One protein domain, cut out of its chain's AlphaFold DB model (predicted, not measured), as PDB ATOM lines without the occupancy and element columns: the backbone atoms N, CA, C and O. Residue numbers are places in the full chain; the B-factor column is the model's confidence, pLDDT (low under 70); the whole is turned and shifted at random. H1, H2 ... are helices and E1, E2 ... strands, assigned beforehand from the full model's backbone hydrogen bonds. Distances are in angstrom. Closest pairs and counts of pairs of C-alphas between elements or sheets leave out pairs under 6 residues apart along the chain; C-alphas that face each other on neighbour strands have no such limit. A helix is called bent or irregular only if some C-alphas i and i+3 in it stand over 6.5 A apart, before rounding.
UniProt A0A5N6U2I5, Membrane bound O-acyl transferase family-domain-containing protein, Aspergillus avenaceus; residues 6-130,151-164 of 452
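AT A GLANCE: This is residues 6 to 130 and 151 to 164 of the 452 residues of the protein "Membrane bound O-acyl transferase family-domain-containing protein" of Aspergillus avenaceus (UniProt A0A5N6U2I5). Three long helices, H3, H4 and H6, form an up-and-down bundle, each running against the one before it, with the two arms of the bent helix H1 laid along H4. H2 crosses H4 near one end of the bundle, where the short H5 folds back on H4; near the other end lie the small hairpin of E1 and E2, the short H7, and H8, which packs steeply across H3 and H6. The printed part has 139 residues, with eight named helices and two named strands in the order H1 H2 H3 H4 H5 H6 E1 E2 H7 H8; the sheet E1 - E2 is antiparallel and the class is mostly helix. The whole is compact, with a radius of gyration of the C-alphas of 15.7 A and spans of 47 by 34 by 22 A.

HOW THE PARTS SIT: H1, residues 6 to 25, is bent, with C-alphas 14 and 17 6.7 A apart; by its hydrogen bonds it was assigned as one helix, with arms H1a, residues 6 to 14, and H1b, residues 17 to 25. H4, residues 63 to 85, is the hub, touching five other helices, and is irregular, with C-alphas 80 and 83 7.3 A apart. H1b touches residues 69 to 76 of H4 the same way at a shallow tilt of 25 degrees, the closest C-alphas being those of Ala 19 and Ala 72, 5.1 A. H1a touches residues 107 to 112 of H6, residues 96 to 112, the closest C-alphas being those of Ile 11 and Gly 111, 5.7 A. H2, residues 29 to 37, touches residues 77 to 85 of H4 and is about perpendicular to it at 79 degrees; the closest C-alphas, of Ile 36 and Leu 81, are 7.1 A apart. H3, residues 39 to 56, makes a helical hairpin with H4, closest at the C-alphas of Ser 46 and Ala 74, 6.0 A. H5, residues 89 to 94, makes another, closest at the C-alphas of Ala 82 and Ala 92, 5.1 A. H6 touches H4 at a shallow tilt of 8 degrees, opposite ways, closest at the C-alphas of Ala 71 and Phe 103, 5.1 A. E1, residues 115 to 117, and E2, residues 123 to 125, form a hairpin, with N 124 and O 116 2.8 A apart, within hydrogen-bond range. H7, residues 126 to 130, is near H6, with 6 pairs of C-alphas within 10 A. H8, residues 151 to 163, touches H3 at a steep tilt of 61 degrees, closest at the C-alphas of Ala 55 and Arg 154, 5.2 A. Every O i to N i+4 pair is within hydrogen-bond range in H1a, H1b, H2, H5, H6, H7 and H8; H3 has 12 of 14 and H4 12 of 19.

IN THESE COORDINATES: H1a begins at C-alpha 6, (-21.994, 30.321, -56.327). H3 measures 25.4 A, H4 29.9 A, H6 22.8 A and H8 18.3 A from first to last C-alpha. H8 ends at C-alpha 163, (1.852, 33.240, -40.623).

THE WHOLE: The two C-alphas farthest apart, of Ser 87 and Ser 130, are 48.8 A apart. Residues 131 to 150 are not printed, and C-alphas 130 and 151 stand 25.1 A apart across this cut. Of the links that are printed whole, H3 to H4 is short and the others are tight. No printed residue has a pLDDT under 70.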
ATOM      1  N   ARG A   6     -22.989  30.874 -55.396       94.56
ATOM      2  CA  ARG A   6     -21.994  30.321 -56.327       94.56
ATOM      3  C   ARG A   6     -20.615  30.226 -55.677       94.56
ATOM      4  O   ARG A   6     -19.960  29.195 -55.770       94.56
ATOM      5  N   ASP A   7     -20.195  31.283 -54.995       93.62
ATOM      6  CA  ASP A   7     -18.886  31.333 -54.354       93.62
ATOM      7  C   ASP A   7     -18.826  30.421 -53.129       93.62
ATOM      8  O   ASP A   7     -17.798  29.795 -52.892       93.62
ATOM      9  N   VAL A   8     -19.927  30.307 -52.374       96.38
ATOM     10  CA  VAL A   8     -20.047  29.327 -51.282       96.38
ATOM     11  C   VAL A   8     -19.800  27.917 -51.822       96.38
ATOM     12  O   VAL A   8     -18.970  27.195 -51.272       96.38
ATOM     13  N   ALA A   9     -20.463  27.545 -52.923       96.69
ATOM     14  CA  ALA A   9     -20.286  26.238 -53.551       96.69
ATOM     15  C   ALA A   9     -18.841  26.018 -54.025       96.69
ATOM     16  O   ALA A   9     -18.273  24.965 -53.752       96.69
ATOM     17  N   ILE A  10     -18.221  27.018 -54.663       95.31
ATOM     18  CA  ILE A  10     -16.818  26.941 -55.102       95.31
ATOM     19  C   ILE A  10     -15.887  26.713 -53.912       95.31
ATOM     20  O   ILE A  10     -15.065  25.805 -53.967       95.31
ATOM     21  N   ILE A  11     -16.016  27.489 -52.830       96.31
ATOM     22  CA  ILE A  11     -15.166  27.325 -51.641       96.31
ATOM     23  C   ILE A  11     -15.329  25.912 -51.081       96.31
ATOM     24  O   ILE A  11     -14.330  25.241 -50.833       96.31
ATOM     25  N   VAL A  12     -16.567  25.439 -50.916       96.94
ATOM     26  CA  VAL A  12     -16.842  24.113 -50.349       96.94
ATOM     27  C   VAL A  12     -16.267  22.994 -51.213       96.94
ATOM     28  O   VAL A  12     -15.545  22.141 -50.696       96.94
ATOM     29  N   LEU A  13     -16.530  23.026 -52.520       96.12
ATOM     30  CA  LEU A  13     -16.066  22.009 -53.463       96.12
ATOM     31  C   LEU A  13     -14.551  22.043 -53.676       96.12
ATOM     32  O   LEU A  13     -13.958  21.002 -53.929       96.12
ATOM     33  N   ALA A  14     -13.918  23.212 -53.575       95.44
ATOM     34  CA  ALA A  14     -12.484  23.354 -53.796       95.44
ATOM     35  C   ALA A  14     -11.644  23.117 -52.532       95.44
ATOM     36  O   ALA A  14     -10.457  22.864 -52.660       95.44
ATOM     37  N   SER A  15     -12.208  23.204 -51.322       95.44
ATOM     38  CA  SER A  15     -11.436  23.071 -50.072       95.44
ATOM     39  C   SER A  15     -11.910  21.922 -49.184       95.44
ATOM     40  O   SER A  15     -11.194  20.938 -49.008       95.44
ATOM     41  N   TYR A  16     -13.124  22.016 -48.639       95.50
ATOM     42  CA  TYR A  16     -13.610  21.072 -47.634       95.50
ATOM     43  C   TYR A  16     -13.968  19.702 -48.215       95.50
ATOM     44  O   TYR A  16     -13.714  18.697 -47.561       95.50
ATOM     45  N   VAL A  17     -14.527  19.634 -49.430       94.25
ATOM     46  CA  VAL A  17     -14.865  18.348 -50.068       94.25
ATOM     47  C   VAL A  17     -13.611  17.511 -50.360       94.25
ATOM     48  O   VAL A  17     -13.590  16.358 -49.932       94.25
ATOM     49  N   PRO A  18     -12.539  18.050 -50.981       90.88
ATOM     50  CA  PRO A  18     -11.277  17.333 -51.130       90.88
ATOM     51  C   PRO A  18     -10.705  16.873 -49.790       90.88
ATOM     52  O   PRO A  18     -10.390  15.697 -49.647       90.88
ATOM     53  N   ALA A  19     -10.640  17.758 -48.786       90.75
ATOM     54  CA  ALA A  19     -10.145  17.393 -47.457       90.75
ATOM     55  C   ALA A  19     -10.944  16.228 -46.842       90.75
ATOM     56  O   ALA A  19     -10.358  15.274 -46.335       90.75
ATOM     57  N   ALA A  20     -12.277  16.273 -46.931       90.81
ATOM     58  CA  ALA A  20     -13.157  15.241 -46.389       90.81
ATOM     59  C   ALA A  20     -13.023  13.903 -47.132       90.81
ATOM     60  O   ALA A  20     -12.872  12.863 -46.492       90.81
ATOM     61  N   ILE A  21     -13.046  13.919 -48.469       89.56
ATOM     62  CA  ILE A  21     -12.909  12.705 -49.285       89.56
ATOM     63  C   ILE A  21     -11.555  12.046 -49.019       89.56
ATOM     64  O   ILE A  21     -11.508  10.853 -48.744       89.56
ATOM     65  N   LEU A  22     -10.462  12.810 -49.038       87.81
ATOM     66  CA  LEU A  22      -9.111  12.279 -48.829       87.81
ATOM     67  C   LEU A  22      -8.887  11.795 -47.394       87.81
ATOM     68  O   LEU A  22      -8.202  10.793 -47.164       87.81
ATOM     69  N   GLY A  23      -9.494  12.476 -46.420       85.19
ATOM     70  CA  GLY A  23      -9.508  12.037 -45.030       85.19
ATOM     71  C   GLY A  23     -10.149  10.656 -44.883       85.19
ATOM     72  O   GLY A  23      -9.527   9.763 -44.305       85.19
ATOM     73  N   LEU A  24     -11.339  10.468 -45.466       86.19
ATOM     74  CA  LEU A  24     -12.150   9.251 -45.340       86.19
ATOM     75  C   LEU A  24     -11.673   8.087 -46.218       86.19
ATOM     76  O   LEU A  24     -11.589   6.960 -45.743       86.19
ATOM     77  N   VAL A  25     -11.397   8.352 -47.494       86.94
ATOM     78  CA  VAL A  25     -11.109   7.324 -48.509       86.94
ATOM     79  C   VAL A  25      -9.616   7.000 -48.572       86.94
ATOM     80  O   VAL A  25      -9.248   5.881 -48.916       86.94
ATOM     81  N   GLY A  26      -8.747   7.945 -48.203       83.38
ATOM     82  CA  GLY A  26      -7.306   7.803 -48.407       83.38
ATOM     83  C   GLY A  26      -6.870   8.173 -49.816       83.38
ATOM     84  O   GLY A  26      -7.592   8.856 -50.546       83.38
ATOM     85  N   PHE A  27      -5.651   7.774 -50.161       82.19
ATOM     86  CA  PHE A  27      -5.021   8.133 -51.419       82.19
ATOM     87  C   PHE A  27      -4.771   6.889 -52.269       82.19
ATOM     88  O   PHE A  27      -4.572   5.795 -51.742       82.19
ATOM     89  N   PRO A  28      -4.769   7.022 -53.604       88.25
ATOM     90  CA  PRO A  28      -4.236   5.965 -54.445       88.25
ATOM     91  C   PRO A  28      -2.771   5.713 -54.070       88.25
ATOM     92  O   PRO A  28      -2.006   6.668 -53.939       88.25
ATOM     93  N   ARG A  29      -2.364   4.444 -53.979       88.38
ATOM     94  CA  ARG A  29      -1.004   4.035 -53.584       88.38
ATOM     95  C   ARG A  29       0.111   4.765 -54.348       88.38
ATOM     96  O   ARG A  29       1.082   5.195 -53.746       88.38
ATOM     97  N   LEU A  30      -0.059   4.979 -55.656       90.12
ATOM     98  CA  LEU A  30       0.901   5.733 -56.480       90.12
ATOM     99  C   LEU A  30       1.105   7.181 -56.001       90.12
ATOM    100  O   LEU A  30       2.193   7.733 -56.134       90.12
ATOM    101  N   VAL A  31       0.057   7.811 -55.466       86.44
ATOM    102  CA  VAL A  31       0.119   9.180 -54.941       86.44
ATOM    103  C   VAL A  31       0.824   9.195 -53.587       86.44
ATOM    104  O   VAL A  31       1.606  10.109 -53.341       86.44
ATOM    105  N   GLU A  32       0.585   8.191 -52.741       87.44
ATOM    106  CA  GLU A  32       1.306   8.019 -51.471       87.44
ATOM    107  C   GLU A  32       2.796   7.804 -51.730       87.44
ATOM    108  O   GLU A  32       3.610   8.563 -51.219       87.44
ATOM    109  N   GLU A  33       3.155   6.868 -52.615       89.75
ATOM    110  CA  GLU A  33       4.544   6.596 -53.006       89.75
ATOM    111  C   GLU A  33       5.232   7.842 -53.588       89.75
ATOM    112  O   GLU A  33       6.373   8.147 -53.234       89.75
ATOM    113  N   PHE A  34       4.535   8.616 -54.431       89.94
ATOM    114  CA  PHE A  34       5.050   9.889 -54.935       89.94
ATOM    115  C   PHE A  34       5.282  10.901 -53.812       89.94
ATOM    116  O   PHE A  34       6.314  11.580 -53.808       89.94
ATOM    117  N   TYR A  35       4.340  11.020 -52.873       87.19
ATOM    118  CA  TYR A  35       4.495  11.923 -51.742       87.19
ATOM    119  C   TYR A  35       5.691  11.488 -50.897       87.19
ATOM    120  O   TYR A  35       6.590  12.300 -50.692       87.19
ATOM    121  N   ILE A  36       5.765  10.211 -50.501       86.19
ATOM    122  CA  ILE A  36       6.867   9.594 -49.736       86.19
ATOM    123  C   ILE A  36       8.214   9.885 -50.397       86.19
ATOM    124  O   ILE A  36       9.122  10.406 -49.753       86.19
ATOM    125  N   ALA A  37       8.326   9.693 -51.708       90.00
ATOM    126  CA  ALA A  37       9.556   9.989 -52.439       90.00
ATOM    127  C   ALA A  37       9.943  11.486 -52.451       90.00
ATOM    128  O   ALA A  37      11.113  11.813 -52.633       90.00
ATOM    129  N   ASN A  38       8.987  12.405 -52.260       89.25
ATOM    130  CA  ASN A  38       9.173  13.855 -52.429       89.25
ATOM    131  C   ASN A  38       8.768  14.689 -51.197       89.25
ATOM    132  O   ASN A  38       8.530  15.895 -51.319       89.25
ATOM    133  N   GLY A  39       8.678  14.078 -50.014       84.19
ATOM    134  CA  GLY A  39       7.966  14.652 -48.865       84.19
ATOM    135  C   GLY A  39       8.421  16.041 -48.456       84.19
ATOM    136  O   GLY A  39       7.611  16.963 -48.411       84.19
ATOM    137  N   LEU A  40       9.725  16.224 -48.227       83.88
ATOM    138  CA  LEU A  40      10.283  17.515 -47.812       83.88
ATOM    139  C   LEU A  40       9.991  18.623 -48.838       83.88
ATOM    140  O   LEU A  40       9.573  19.722 -48.472       83.88
ATOM    141  N   THR A  41      10.164  18.326 -50.126       89.50
ATOM    142  CA  THR A  41       9.879  19.269 -51.214       89.50
ATOM    143  C   THR A  41       8.403  19.657 -51.224       89.50
ATOM    144  O   THR A  41       8.077  20.841 -51.278       89.50
ATOM    145  N   LEU A  42       7.497  18.682 -51.117       88.44
ATOM    146  CA  LEU A  42       6.052  18.925 -51.112       88.44
ATOM    147  C   LEU A  42       5.596  19.676 -49.856       88.44
ATOM    148  O   LEU A  42       4.749  20.565 -49.951       88.44
ATOM    149  N   MET A  43       6.210  19.405 -48.703       87.50
ATOM    150  CA  MET A  43       6.004  20.172 -47.476       87.50
ATOM    151  C   MET A  43       6.401  21.640 -47.650       87.50
ATOM    152  O   MET A  43       5.616  22.526 -47.316       87.50
ATOM    153  N   ILE A  44       7.569  21.928 -48.230       90.12
ATOM    154  CA  ILE A  44       8.003  23.310 -48.491       90.12
ATOM    155  C   ILE A  44       7.058  23.991 -49.488       90.12
ATOM    156  O   ILE A  44       6.588  25.107 -49.246       90.12
ATOM    157  N   LEU A  45       6.725  23.310 -50.589       91.81
ATOM    158  CA  LEU A  45       5.821  23.836 -51.613       91.81
ATOM    159  C   LEU A  45       4.413  24.102 -51.069       91.81
ATOM    160  O   LEU A  45       3.793  25.084 -51.479       91.81
ATOM    161  N   SER A  46       3.934  23.292 -50.117       90.38
ATOM    162  CA  SER A  46       2.625  23.478 -49.480       90.38
ATOM    163  C   SER A  46       2.463  24.839 -48.800       90.38
ATOM    164  O   SER A  46       1.359  25.375 -48.764       90.38
ATOM    165  N   HIS A  47       3.567  25.421 -48.323       91.50
ATOM    166  CA  HIS A  47       3.599  26.744 -47.705       91.50
ATOM    167  C   HIS A  47       4.007  27.817 -48.719       91.50
ATOM    168  O   HIS A  47       3.365  28.865 -48.809       91.50
ATOM    169  N   ALA A  48       5.041  27.549 -49.522       94.62
ATOM    170  CA  ALA A  48       5.570  28.508 -50.483       94.62
ATOM    171  C   ALA A  48       4.526  28.905 -51.540       94.62
ATOM    172  O   ALA A  48       4.323  30.095 -51.771       94.62
ATOM    173  N   ILE A  49       3.817  27.946 -52.149       96.25
ATOM    174  CA  ILE A  49       2.858  28.230 -53.230       96.25
ATOM    175  C   ILE A  49       1.761  29.211 -52.776       96.25
ATOM    176  O   ILE A  49       1.601  30.235 -53.442       96.25
ATOM    177  N   PRO A  50       1.044  28.995 -51.653       96.94
ATOM    178  CA  PRO A  50       0.091  29.982 -51.152       96.94
ATOM    179  C   PRO A  50       0.687  31.378 -50.948       96.94
ATOM    180  O   PRO A  50       0.051  32.369 -51.301       96.94
ATOM    181  N   ILE A  51       1.905  31.474 -50.410       96.50
ATOM    182  CA  ILE A  51       2.579  32.757 -50.163       96.50
ATOM    183  C   ILE A  51       2.876  33.467 -51.490       96.50
ATOM    184  O   ILE A  51       2.512  34.631 -51.662       96.50
ATOM    185  N   PHE A  52       3.485  32.769 -52.453       96.56
ATOM    186  CA  PHE A  52       3.826  33.331 -53.763       96.56
ATOM    187  C   PHE A  52       2.579  33.716 -54.564       96.56
ATOM    188  O   PHE A  52       2.524  34.808 -55.132       96.56
ATOM    189  N   VAL A  53       1.548  32.868 -54.574       97.00
ATOM    190  CA  VAL A  53       0.285  33.174 -55.259       97.00
ATOM    191  C   VAL A  53      -0.398  34.377 -54.610       97.00
ATOM    192  O   VAL A  53      -0.919  35.227 -55.328       97.00
ATOM    193  N   LEU A  54      -0.372  34.508 -53.279       96.31
ATOM    194  CA  LEU A  54      -0.917  35.689 -52.608       96.31
ATOM    195  C   LEU A  54      -0.134  36.962 -52.965       96.31
ATOM    196  O   LEU A  54      -0.748  37.998 -53.207       96.31
ATOM    197  N   ALA A  55       1.197  36.886 -53.000       94.56
ATOM    198  CA  ALA A  55       2.062  38.035 -53.261       94.56
ATOM    199  C   ALA A  55       1.986  38.543 -54.711       94.56
ATOM    200  O   ALA A  55       2.091  39.751 -54.938       94.56
ATOM    201  N   PHE A  56       1.836  37.639 -55.688       93.88
ATOM    202  CA  PHE A  56       2.091  37.968 -57.095       93.88
ATOM    203  C   PHE A  56       0.939  37.681 -58.060       93.88
ATOM    204  O   PHE A  56       0.898  38.303 -59.122       93.88
ATOM    205  N   ALA A  57      -0.011  36.802 -57.731       93.56
ATOM    206  CA  ALA A  57      -1.137  36.560 -58.629       93.56
ATOM    207  C   ALA A  57      -2.146  37.715 -58.569       93.56
ATOM    208  O   ALA A  57      -2.514  38.187 -57.491       93.56
ATOM    209  N   ALA A  58      -2.645  38.135 -59.735       89.00
ATOM    210  CA  ALA A  58      -3.695  39.145 -59.812       89.00
ATOM    211  C   ALA A  58      -4.941  38.703 -59.013       89.00
ATOM    212  O   ALA A  58      -5.278  37.514 -59.037       89.00
ATOM    213  N   PRO A  59      -5.674  39.619 -58.348       86.56
ATOM    214  CA  PRO A  59      -6.832  39.258 -57.526       86.56
ATOM    215  C   PRO A  59      -7.926  38.497 -58.286       86.56
ATOM    216  O   PRO A  59      -8.598  37.659 -57.691       86.56
ATOM    217  N   SER A  60      -8.063  38.764 -59.588       84.88
ATOM    218  CA  SER A  60      -8.989  38.111 -60.522       84.88
ATOM    219  C   SER A  60      -8.482  36.781 -61.093       84.88
ATOM    220  O   SER A  60      -9.222  36.101 -61.800       84.88
ATOM    221  N   SER A  61      -7.231  36.397 -60.818       90.75
ATOM    222  CA  SER A  61      -6.619  35.208 -61.412       90.75
ATOM    223  C   SER A  61      -7.259  33.916 -60.888       90.75
ATOM    224  O   SER A  61      -7.344  33.725 -59.670       90.75
ATOM    225  N   PRO A  62      -7.626  32.966 -61.772       89.62
ATOM    226  CA  PRO A  62      -8.176  31.675 -61.358       89.62
ATOM    227  C   PRO A  62      -7.156  30.804 -60.609       89.62
ATOM    228  O   PRO A  62      -7.556  29.945 -59.824       89.62
ATOM    229  N   VAL A  63      -5.850  31.058 -60.769       92.75
ATOM    230  CA  VAL A  63      -4.774  30.350 -60.042       92.75
ATOM    231  C   VAL A  63      -4.962  30.462 -58.527       92.75
ATOM    232  O   VAL A  63      -4.668  29.525 -57.790       92.75
ATOM    233  N   ARG A  64      -5.535  31.573 -58.053       93.88
ATOM    234  CA  ARG A  64      -5.837  31.793 -56.633       93.88
ATOM    235  C   ARG A  64      -6.792  30.744 -56.056       93.88
ATOM    236  O   ARG A  64      -6.663  30.388 -54.890       93.88
ATOM    237  N   LEU A  65      -7.720  30.227 -56.864       92.25
ATOM    238  CA  LEU A  65      -8.653  29.178 -56.445       92.25
ATOM    239  C   LEU A  65      -7.997  27.794 -56.415       92.25
ATOM    240  O   LEU A  65      -8.389  26.966 -55.599       92.25
ATOM    241  N   MET A  66      -6.976  27.551 -57.245       92.50
ATOM    242  CA  MET A  66      -6.246  26.275 -57.279       92.50
ATOM    243  C   MET A  66      -5.436  26.017 -55.999       92.50
ATOM    244  O   MET A  66      -5.138  24.868 -55.681       92.50
ATOM    245  N   VAL A  67      -5.137  27.062 -55.221       95.44
ATOM    246  CA  VAL A  67      -4.455  26.941 -53.922       95.44
ATOM    247  C   VAL A  67      -5.335  26.236 -52.879       95.44
ATOM    248  O   VAL A  67      -4.811  25.574 -51.988       95.44
ATOM    249  N   LEU A  68      -6.668  26.333 -52.994       95.56
ATOM    250  CA  LEU A  68      -7.614  25.726 -52.049       95.56
ATOM    251  C   LEU A  68      -7.498  24.187 -51.994       95.56
ATOM    252  O   LEU A  68      -7.224  23.670 -50.907       95.56
ATOM    253  N   PRO A  69      -7.645  23.443 -53.114       94.12
ATOM    254  CA  PRO A  69      -7.530  21.985 -53.082       94.12
ATOM    255  C   PRO A  69      -6.093  21.544 -52.809       94.12
ATOM    256  O   PRO A  69      -5.882  20.530 -52.153       94.12
ATOM    257  N   PHE A  70      -5.104  22.326 -53.250       93.25
ATOM    258  CA  PHE A  70      -3.698  22.059 -52.974       93.25
ATOM    259  C   PHE A  70      -3.389  22.074 -51.469       93.25
ATOM    260  O   PHE A  70      -2.809  21.119 -50.956       93.25
ATOM    261  N   ALA A  71      -3.833  23.105 -50.741       94.19
ATOM    262  CA  ALA A  71      -3.637  23.185 -49.295       94.19
ATOM    263  C   ALA A  71      -4.424  22.102 -48.534       94.19
ATOM    264  O   ALA A  71      -3.931  21.575 -47.539       94.19
ATOM    265  N   ALA A  72      -5.619  21.735 -49.018       92.88
ATOM    266  CA  ALA A  72      -6.395  20.623 -48.469       92.88
ATOM    267  C   ALA A  72      -5.635  19.290 -48.587       92.88
ATOM    268  O   ALA A  72      -5.467  18.585 -47.594       92.88
ATOM    269  N   ILE A  73      -5.136  18.974 -49.789       91.06
ATOM    270  CA  ILE A  73      -4.341  17.766 -50.050       91.06
ATOM    271  C   ILE A  73      -3.090  17.762 -49.177       91.06
ATOM    272  O   ILE A  73      -2.822  16.762 -48.521       91.06
ATOM    273  N   ALA A  74      -2.350  18.874 -49.135       91.31
ATOM    274  CA  ALA A  74      -1.118  18.967 -48.363       91.31
ATOM    275  C   ALA A  74      -1.342  18.752 -46.862       91.31
ATOM    276  O   ALA A  74      -0.562  18.046 -46.231       91.31
ATOM    277  N   SER A  75      -2.421  19.304 -46.298       92.44
ATOM    278  CA  SER A  75      -2.750  19.100 -44.885       92.44
ATOM    279  C   SER A  75      -3.079  17.639 -44.573       92.44
ATOM    280  O   SER A  75      -2.587  17.116 -43.579       92.44
ATOM    281  N   VAL A  76      -3.883  16.967 -45.408       91.19
ATOM    282  CA  VAL A  76      -4.250  15.557 -45.179       91.19
ATOM    283  C   VAL A  76      -3.060  14.624 -45.421       91.19
ATOM    284  O   VAL A  76      -2.872  13.663 -44.678       91.19
ATOM    285  N   MET A  77      -2.249  14.909 -46.442       89.12
ATOM    286  CA  MET A  77      -1.047  14.134 -46.745       89.12
ATOM    287  C   MET A  77       0.000  14.239 -45.654       89.12
ATOM    288  O   MET A  77       0.570  13.220 -45.273       89.12
ATOM    289  N   TYR A  78       0.229  15.450 -45.140       89.88
ATOM    290  CA  TYR A  78       1.163  15.646 -44.043       89.88
ATOM    291  C   TYR A  78       0.780  14.766 -42.853       89.88
ATOM    292  O   TYR A  78       1.585  13.946 -42.434       89.88
ATOM    293  N   HIS A  79      -0.470  14.846 -42.391       90.12
ATOM    294  CA  HIS A  79      -0.941  14.041 -41.267       90.12
ATOM    295  C   HIS A  79      -0.720  12.530 -41.474       90.12
ATOM    296  O   HIS A  79      -0.202  11.847 -40.593       90.12
ATOM    297  N   LYS A  80      -1.094  11.997 -42.649       86.50
ATOM    298  CA  LYS A  80      -1.020  10.551 -42.919       86.50
ATOM    299  C   LYS A  80       0.407  10.034 -43.071       86.50
ATOM    300  O   LYS A  80       0.674   8.911 -42.659       86.50
ATOM    301  N   LEU A  81       1.293  10.827 -43.668       85.94
ATOM    302  CA  LEU A  81       2.614  10.362 -44.091       85.94
ATOM    303  C   LEU A  81       3.752  10.885 -43.211       85.94
ATOM    304  O   LEU A  81       4.841  10.326 -43.253       85.94
ATOM    305  N   ALA A  82       3.531  11.912 -42.381       84.50
ATOM    306  CA  ALA A  82       4.545  12.442 -41.462       84.50
ATOM    307  C   ALA A  82       5.251  11.354 -40.625       84.50
ATOM    308  O   ALA A  82       6.480  11.419 -40.529       84.50
ATOM    309  N   PRO A  83       4.556  10.331 -40.081       83.81
ATOM    310  CA  PRO A  83       5.216   9.261 -39.330       83.81
ATOM    311  C   PRO A  83       6.248   8.451 -40.130       83.81
ATOM    312  O   PRO A  83       7.089   7.793 -39.525       83.81
ATOM    313  N   GLU A  84       6.203   8.481 -41.464       84.25
ATOM    314  CA  GLU A  84       7.174   7.791 -42.321       84.25
ATOM    315  C   GLU A  84       8.454   8.610 -42.555       84.25
ATOM    316  O   GLU A  84       9.498   8.043 -42.877       84.25
ATOM    317  N   TYR A  85       8.406   9.934 -42.371       79.44
ATOM    318  CA  TYR A  85       9.560  10.820 -42.580       79.44
ATOM    319  C   TYR A  85      10.289  11.187 -41.297       79.44
ATOM    320  O   TYR A  85      11.508  11.365 -41.301       79.44
ATOM    321  N   PHE A  86       9.540  11.384 -40.215       83.06
ATOM    322  CA  PHE A  86      10.105  11.813 -38.947       83.06
ATOM    323  C   PHE A  86      10.403  10.596 -38.085       83.06
ATOM    324  O   PHE A  86       9.534   9.772 -37.820       83.06
ATOM    325  N   SER A  87      11.636  10.517 -37.592       81.94
ATOM    326  CA  SER A  87      12.055   9.449 -36.682       81.94
ATOM    327  C   SER A  87      11.385   9.538 -35.308       81.94
ATOM    328  O   SER A  87      11.283   8.530 -34.617       81.94
ATOM    329  N   SER A  88      10.935  10.733 -34.912       85.50
ATOM    330  CA  SER A  88      10.202  10.985 -33.671       85.50
ATOM    331  C   SER A  88       8.744  11.308 -33.975       85.50
ATOM    332  O   SER A  88       8.445  12.239 -34.729       85.50
ATOM    333  N   ARG A  89       7.823  10.606 -33.313       85.50
ATOM    334  CA  ARG A  89       6.380  10.883 -33.390       85.50
ATOM    335  C   ARG A  89       6.034  12.278 -32.885       85.50
ATOM    336  O   ARG A  89       5.128  12.921 -33.403       85.50
ATOM    337  N   ASN A  90       6.799  12.793 -31.925       83.50
ATOM    338  CA  ASN A  90       6.637  14.167 -31.456       83.50
ATOM    339  C   ASN A  90       7.027  15.202 -32.518       83.50
ATOM    340  O   ASN A  90       6.372  16.238 -32.627       83.50
ATOM    341  N   GLN A  91       8.040  14.918 -33.342       81.62
ATOM    342  CA  GLN A  91       8.367  15.769 -34.492       81.62
ATOM    343  C   GLN A  91       7.279  15.691 -35.570       81.62
ATOM    344  O   GLN A  91       6.878  16.732 -36.090       81.62
ATOM    345  N   ALA A  92       6.765  14.487 -35.847       81.44
ATOM    346  CA  ALA A  92       5.663  14.277 -36.789       81.44
ATOM    347  C   ALA A  92       4.389  15.035 -36.369       81.44
ATOM    348  O   ALA A  92       3.810  15.772 -37.161       81.44
ATOM    349  N   GLY A  93       3.973  14.911 -35.105       82.75
ATOM    350  CA  GLY A  93       2.784  15.600 -34.595       82.75
ATOM    351  C   GLY A  93       2.969  17.109 -34.426       82.75
ATOM    352  O   GLY A  93       2.017  17.872 -34.593       82.75
ATOM    353  N   GLY A  94       4.194  17.571 -34.152       79.56
ATOM    354  CA  GLY A  94       4.487  18.981 -33.890       79.56
ATOM    355  C   GLY A  94       4.165  19.932 -35.049       79.56
ATOM    356  O   GLY A  94       3.790  21.079 -34.802       79.56
ATOM    357  N   MET A  95       4.270  19.481 -36.305       81.56
ATOM    358  CA  MET A  95       3.930  20.316 -37.469       81.56
ATOM    359  C   MET A  95       2.506  20.091 -37.990       81.56
ATOM    360  O   MET A  95       2.045  20.863 -38.830       81.56
ATOM    361  N   ASP A  96       1.765  19.115 -37.466       86.94
ATOM    362  CA  ASP A  96       0.434  18.780 -37.979       86.94
ATOM    363  C   ASP A  96      -0.561  19.939 -37.772       86.94
ATOM    364  O   ASP A  96      -1.246  20.390 -38.695       86.94
ATOM    365  N   GLY A  97      -0.523  20.550 -36.582       89.00
ATOM    366  CA  GLY A  97      -1.268  21.770 -36.269       89.00
ATOM    367  C   GLY A  97      -0.982  22.926 -37.244       89.00
ATOM    368  O   GLY A  97      -1.927  23.455 -37.839       89.00
ATOM    369  N   PRO A  98       0.287  23.338 -37.446       88.69
ATOM    370  CA  PRO A  98       0.668  24.320 -38.462       88.69
ATOM    371  C   PRO A  98       0.136  24.040 -39.876       88.69
ATOM    372  O   PRO A  98      -0.375  24.969 -40.499       88.69
ATOM    373  N   PHE A  99       0.179  22.797 -40.367       91.62
ATOM    374  CA  PHE A  99      -0.356  22.447 -41.693       91.62
ATOM    375  C   PHE A  99      -1.878  22.632 -41.771       91.62
ATOM    376  O   PHE A  99      -2.388  23.217 -42.732       91.62
ATOM    377  N   MET A 100      -2.612  22.220 -40.734       93.69
ATOM    378  CA  MET A 100      -4.061  22.438 -40.664       93.69
ATOM    379  C   MET A 100      -4.413  23.924 -40.559       93.69
ATOM    380  O   MET A 100      -5.349  24.399 -41.207       93.69
ATOM    381  N   LEU A 101      -3.651  24.691 -39.776       94.31
ATOM    382  CA  LEU A 101      -3.826  26.138 -39.668       94.31
ATOM    383  C   LEU A 101      -3.505  26.854 -40.981       94.31
ATOM    384  O   LEU A 101      -4.218  27.798 -41.337       94.31
ATOM    385  N   MET A 102      -2.501  26.389 -41.726       94.06
ATOM    386  CA  MET A 102      -2.192  26.888 -43.061       94.06
ATOM    387  C   MET A 102      -3.357  26.628 -44.017       94.06
ATOM    388  O   MET A 102      -3.814  27.557 -44.680       94.06
ATOM    389  N   PHE A 103      -3.923  25.417 -44.024       96.25
ATOM    390  CA  PHE A 103      -5.123  25.105 -44.808       96.25
ATOM    391  C   PHE A 103      -6.292  26.048 -44.479       96.25
ATOM    392  O   PHE A 103      -6.848  26.692 -45.374       96.25
ATOM    393  N   LEU A 104      -6.632  26.210 -43.196       97.19
ATOM    394  CA  LEU A 104      -7.709  27.111 -42.770       97.19
ATOM    395  C   LEU A 104      -7.425  28.577 -43.132       97.19
ATOM    396  O   LEU A 104      -8.347  29.324 -43.479       97.19
ATOM    397  N   THR A 105      -6.159  28.993 -43.071       96.81
ATOM    398  CA  THR A 105      -5.717  30.336 -43.460       96.81
ATOM    399  C   THR A 105      -5.841  30.537 -44.965       96.81
ATOM    400  O   THR A 105      -6.389  31.551 -45.390       96.81
ATOM    401  N   VAL A 106      -5.454  29.555 -45.778       97.19
ATOM    402  CA  VAL A 106      -5.629  29.561 -47.236       97.19
ATOM    403  C   VAL A 106      -7.104  29.695 -47.612       97.19
ATOM    404  O   VAL A 106      -7.452  30.557 -48.423       97.19
ATOM    405  N   VAL A 107      -7.992  28.925 -46.975       97.25
ATOM    406  CA  VAL A 107      -9.443  29.044 -47.196       97.25
ATOM    407  C   VAL A 107      -9.943  30.442 -46.837       97.25
ATOM    408  O   VAL A 107     -10.695  31.054 -47.601       97.25
ATOM    409  N   ASN A 108      -9.485  30.991 -45.711       96.00
ATOM    410  CA  ASN A 108      -9.842  32.340 -45.296       96.00
ATOM    411  C   ASN A 108      -9.355  33.410 -46.288       96.00
ATOM    412  O   ASN A 108     -10.125  34.277 -46.695       96.00
ATOM    413  N   VAL A 109      -8.087  33.349 -46.687       95.75
ATOM    414  CA  VAL A 109      -7.414  34.359 -47.511       95.75
ATOM    415  C   VAL A 109      -7.920  34.336 -48.950       95.75
ATOM    416  O   VAL A 109      -8.290  35.383 -49.477       95.75
ATOM    417  N   PHE A 110      -7.959  33.165 -49.587       96.31
ATOM    418  CA  PHE A 110      -8.279  33.038 -51.011       96.31
ATOM    419  C   PHE A 110      -9.768  32.825 -51.274       96.31
ATOM    420  O   PHE A 110     -10.294  33.347 -52.254       96.31
ATOM    421  N   GLY A 111     -10.458  32.089 -50.403       94.75
ATOM    422  CA  GLY A 111     -11.880  31.794 -50.555       94.75
ATOM    423  C   GLY A 111     -12.765  32.854 -49.905       94.75
ATOM    424  O   GLY A 111     -13.531  33.549 -50.576       94.75
ATOM    425  N   ILE A 112     -12.675  32.975 -48.580       95.06
ATOM    426  CA  ILE A 112     -13.637  33.743 -47.776       95.06
ATOM    427  C   ILE A 112     -13.430  35.249 -47.935       95.06
ATOM    428  O   ILE A 112     -14.403  35.960 -48.153       95.06
ATOM    429  N   GLN A 113     -12.205  35.759 -47.838       92.75
ATOM    430  CA  GLN A 113     -11.933  37.202 -47.851       92.75
ATOM    431  C   GLN A 113     -11.402  37.716 -49.190       92.75
ATOM    432  O   GLN A 113     -11.520  38.909 -49.464       92.75
ATOM    433  N   GLN A 114     -10.834  36.832 -50.018       93.69
ATOM    434  CA  GLN A 114     -10.167  37.191 -51.274       93.69
ATOM    435  C   GLN A 114      -9.166  38.337 -51.069       93.69
ATOM    436  O   GLN A 114      -9.186  39.331 -51.795       93.69
ATOM    437  N   LEU A 115      -8.321  38.227 -50.038       94.06
ATOM    438  CA  LEU A 115      -7.395  39.296 -49.664       94.06
ATOM    439  C   LEU A 115      -6.420  39.586 -50.794       94.06
ATOM    440  O   LEU A 115      -5.929  38.665 -51.432       94.06
ATOM    441  N   TYR A 116      -6.106  40.844 -51.029       92.88
ATOM    442  CA  TYR A 116      -5.050  41.236 -51.954       92.88
ATOM    443  C   TYR A 116      -4.409  42.530 -51.475       92.88
ATOM    444  O   TYR A 116      -4.939  43.204 -50.594       92.88
ATOM    445  N   ARG A 117      -3.268  42.876 -52.058       90.06
ATOM    446  CA  ARG A 117      -2.611  44.155 -51.822       90.06
ATOM    447  C   ARG A 117      -2.791  45.032 -53.053       90.06
ATOM    448  O   ARG A 117      -2.462  44.587 -54.151       90.06
ATOM    449  N   ASP A 118      -3.366  46.217 -52.876       85.56
ATOM    450  CA  ASP A 118      -3.561  47.173 -53.971       85.56
ATOM    451  C   ASP A 118      -2.243  47.863 -54.369       85.56
ATOM    452  O   ASP A 118      -1.210  47.691 -53.714       85.56
ATOM    453  N   ASP A 119      -2.271  48.653 -55.444       80.88
ATOM    454  CA  ASP A 119      -1.082  49.345 -55.971       80.88
ATOM    455  C   ASP A 119      -0.548  50.426 -55.019       80.88
ATOM    456  O   ASP A 119       0.607  50.831 -55.117       80.88
ATOM    457  N   ARG A 120      -1.361  50.858 -54.045       80.88
ATOM    458  CA  ARG A 120      -0.949  51.757 -52.954       80.88
ATOM    459  C   ARG A 120      -0.297  51.001 -51.796       80.88
ATOM    460  O   ARG A 120       0.064  51.600 -50.786       80.88
ATOM    461  N   GLY A 121      -0.158  49.682 -51.915       81.94
ATOM    462  CA  GLY A 121       0.429  48.835 -50.895       81.94
ATOM    463  C   GLY A 121      -0.501  48.560 -49.712       81.94
ATOM    464  O   GLY A 121      -0.009  48.087 -48.685       81.94
ATOM    465  N   VAL A 122      -1.806  48.811 -49.837       86.44
ATOM    466  CA  VAL A 122      -2.803  48.612 -48.778       86.44
ATOM    467  C   VAL A 122      -3.463  47.241 -48.926       86.44
ATOM    468  O   VAL A 122      -3.841  46.827 -50.022       86.44
ATOM    469  N   GLU A 123      -3.615  46.520 -47.813       91.00
ATOM    470  CA  GLU A 123      -4.378  45.269 -47.780       91.00
ATOM    471  C   GLU A 123      -5.873  45.545 -47.997       91.00
ATOM    472  O   GLU A 123      -6.483  46.365 -47.307       91.00
ATOM    473  N   ARG A 124      -6.480  44.830 -48.943       90.75
ATOM    474  CA  ARG A 124      -7.892  44.931 -49.309       90.75
ATOM    475  C   ARG A 124      -8.582  43.585 -49.188       90.75
ATOM    476  O   ARG A 124      -8.009  42.538 -49.480       90.75
ATOM    477  N   ASN A 125      -9.855  43.631 -48.809       90.44
ATOM    478  CA  ASN A 125     -10.756  42.487 -48.849       90.44
ATOM    479  C   ASN A 125     -11.547  42.527 -50.163       90.44
ATOM    480  O   ASN A 125     -12.388  43.407 -50.345       90.44
ATOM    481  N   GLY A 126     -11.285  41.581 -51.072       86.00
ATOM    482  CA  GLY A 126     -11.898  41.550 -52.407       86.00
ATOM    483  C   GLY A 126     -13.424  41.520 -52.391       86.00
ATOM    484  O   GLY A 126     -14.063  42.158 -53.229       86.00
ATOM    485  N   ARG A 127     -14.028  40.870 -51.391       84.25
ATOM    486  CA  ARG A 127     -15.491  40.823 -51.266       84.25
ATOM    487  C   ARG A 127     -16.091  42.136 -50.781       84.25
ATOM    488  O   ARG A 127     -17.182  42.489 -51.218       84.25
ATOM    489  N   GLN A 128     -15.407  42.847 -49.885       82.38
ATOM    490  CA  GLN A 128     -15.838  44.178 -49.445       82.38
ATOM    491  C   GLN A 128     -15.642  45.209 -50.558       82.38
ATOM    492  O   GLN A 128     -16.587  45.917 -50.884       82.38
ATOM    493  N   ALA A 129     -14.483  45.205 -51.221       78.19
ATOM    494  CA  ALA A 129     -14.184  46.120 -52.320       78.19
ATOM    495  C   ALA A 129     -15.175  45.972 -53.490       78.19
ATOM    496  O   ALA A 129     -15.665  46.963 -54.020       78.19
ATOM    497  N   SER A 130     -15.551  44.740 -53.859       74.75
ATOM    498  CA  SER A 130     -16.574  44.513 -54.892       74.75
ATOM    499  C   SER A 130     -17.962  45.030 -54.479       74.75
ATOM    500  O   SER A 130     -18.737  45.480 -55.322       74.75
ATOM    501  N   PRO A 151       8.694  44.096 -55.020       89.69
ATOM    502  CA  PRO A 151       8.418  42.662 -54.912       89.69
ATOM    503  C   PRO A 151       8.716  42.092 -53.525       89.69
ATOM    504  O   PRO A 151       7.992  41.216 -53.042       89.69
ATOM    505  N   TRP A 152       9.745  42.615 -52.855       88.56
ATOM    506  CA  TRP A 152      10.098  42.188 -51.508       88.56
ATOM    507  C   TRP A 152       9.055  42.630 -50.482       88.56
ATOM    508  O   TRP A 152       8.626  41.830 -49.648       88.56
ATOM    509  N   ALA A 153       8.551  43.861 -50.590       89.56
ATOM    510  CA  ALA A 153       7.424  44.321 -49.791       89.56
ATOM    511  C   ALA A 153       6.178  43.440 -49.993       89.56
ATOM    512  O   ALA A 153       5.497  43.120 -49.014       89.56
ATOM    513  N   ARG A 154       5.860  43.030 -51.232       90.88
ATOM    514  CA  ARG A 154       4.738  42.113 -51.521       90.88
ATOM    515  C   ARG A 154       4.920  40.752 -50.856       90.88
ATOM    516  O   ARG A 154       3.985  40.270 -50.215       90.88
ATOM    517  N   LEU A 155       6.115  40.174 -50.954       91.88
ATOM    518  CA  LEU A 155       6.434  38.894 -50.328       91.88
ATOM    519  C   LEU A 155       6.369  38.972 -48.796       91.88
ATOM    520  O   LEU A 155       5.738  38.121 -48.173       91.88
ATOM    521  N   LYS A 156       6.933  40.024 -48.187       90.62
ATOM    522  CA  LYS A 156       6.834  40.283 -46.739       90.62
ATOM    523  C   LYS A 156       5.386  40.386 -46.265       90.62
ATOM    524  O   LYS A 156       5.029  39.792 -45.252       90.62
ATOM    525  N   TRP A 157       4.538  41.099 -47.009       92.25
ATOM    526  CA  TRP A 157       3.111  41.175 -46.697       92.25
ATOM    527  C   TRP A 157       2.438  39.799 -46.783       92.25
ATOM    528  O   TRP A 157       1.717  39.425 -45.862       92.25
ATOM    529  N   ALA A 158       2.696  39.017 -47.834       94.69
ATOM    530  CA  ALA A 158       2.105  37.687 -47.966       94.69
ATOM    531  C   ALA A 158       2.559  36.728 -46.853       94.69
ATOM    532  O   ALA A 158       1.729  36.007 -46.299       94.69
ATOM    533  N   LEU A 159       3.842  36.765 -46.474       92.50
ATOM    534  CA  LEU A 159       4.374  36.036 -45.318       92.50
ATOM    535  C   LEU A 159       3.645  36.431 -44.029       92.50
ATOM    536  O   LEU A 159       3.184  35.559 -43.294       92.50
ATOM    537  N   HIS A 160       3.471  37.734 -43.791       91.94
ATOM    538  CA  HIS A 160       2.716  38.234 -42.641       91.94
ATOM    539  C   HIS A 160       1.274  37.723 -42.642       91.94
ATOM    540  O   HIS A 160       0.791  37.248 -41.623       91.94
ATOM    541  N   VAL A 161       0.581  37.756 -43.781       93.38
ATOM    542  CA  VAL A 161      -0.802  37.265 -43.882       93.38
ATOM    543  C   VAL A 161      -0.905  35.766 -43.597       93.38
ATOM    544  O   VAL A 161      -1.848  35.356 -42.919       93.38
ATOM    545  N   MET A 162       0.033  34.963 -44.110       93.12
ATOM    546  CA  MET A 162      -0.014  33.504 -43.983       93.12
ATOM    547  C   MET A 162       0.410  33.001 -42.605       93.12
ATOM    548  O   MET A 162      -0.132  31.998 -42.156       93.12
ATOM    549  N   PHE A 163       1.328  33.687 -41.920       90.50
ATOM    550  CA  PHE A 163       1.852  33.240 -40.623       90.50
ATOM    551  C   PHE A 163       1.345  34.052 -39.421       90.50
ATOM    552  O   PHE A 163       1.414  33.582 -38.286       90.50
ATOM    553  N   SER A 164       0.770  35.244 -39.624       91.50
ATOM    554  CA  SER A 164       0.155  36.022 -38.542       91.50
ATOM    555  C   SER A 164      -1.270  35.546 -38.269       91.50
ATOM    556  O   SER A 164      -2.259  36.200 -38.616       91.50
TER     557      SER A 164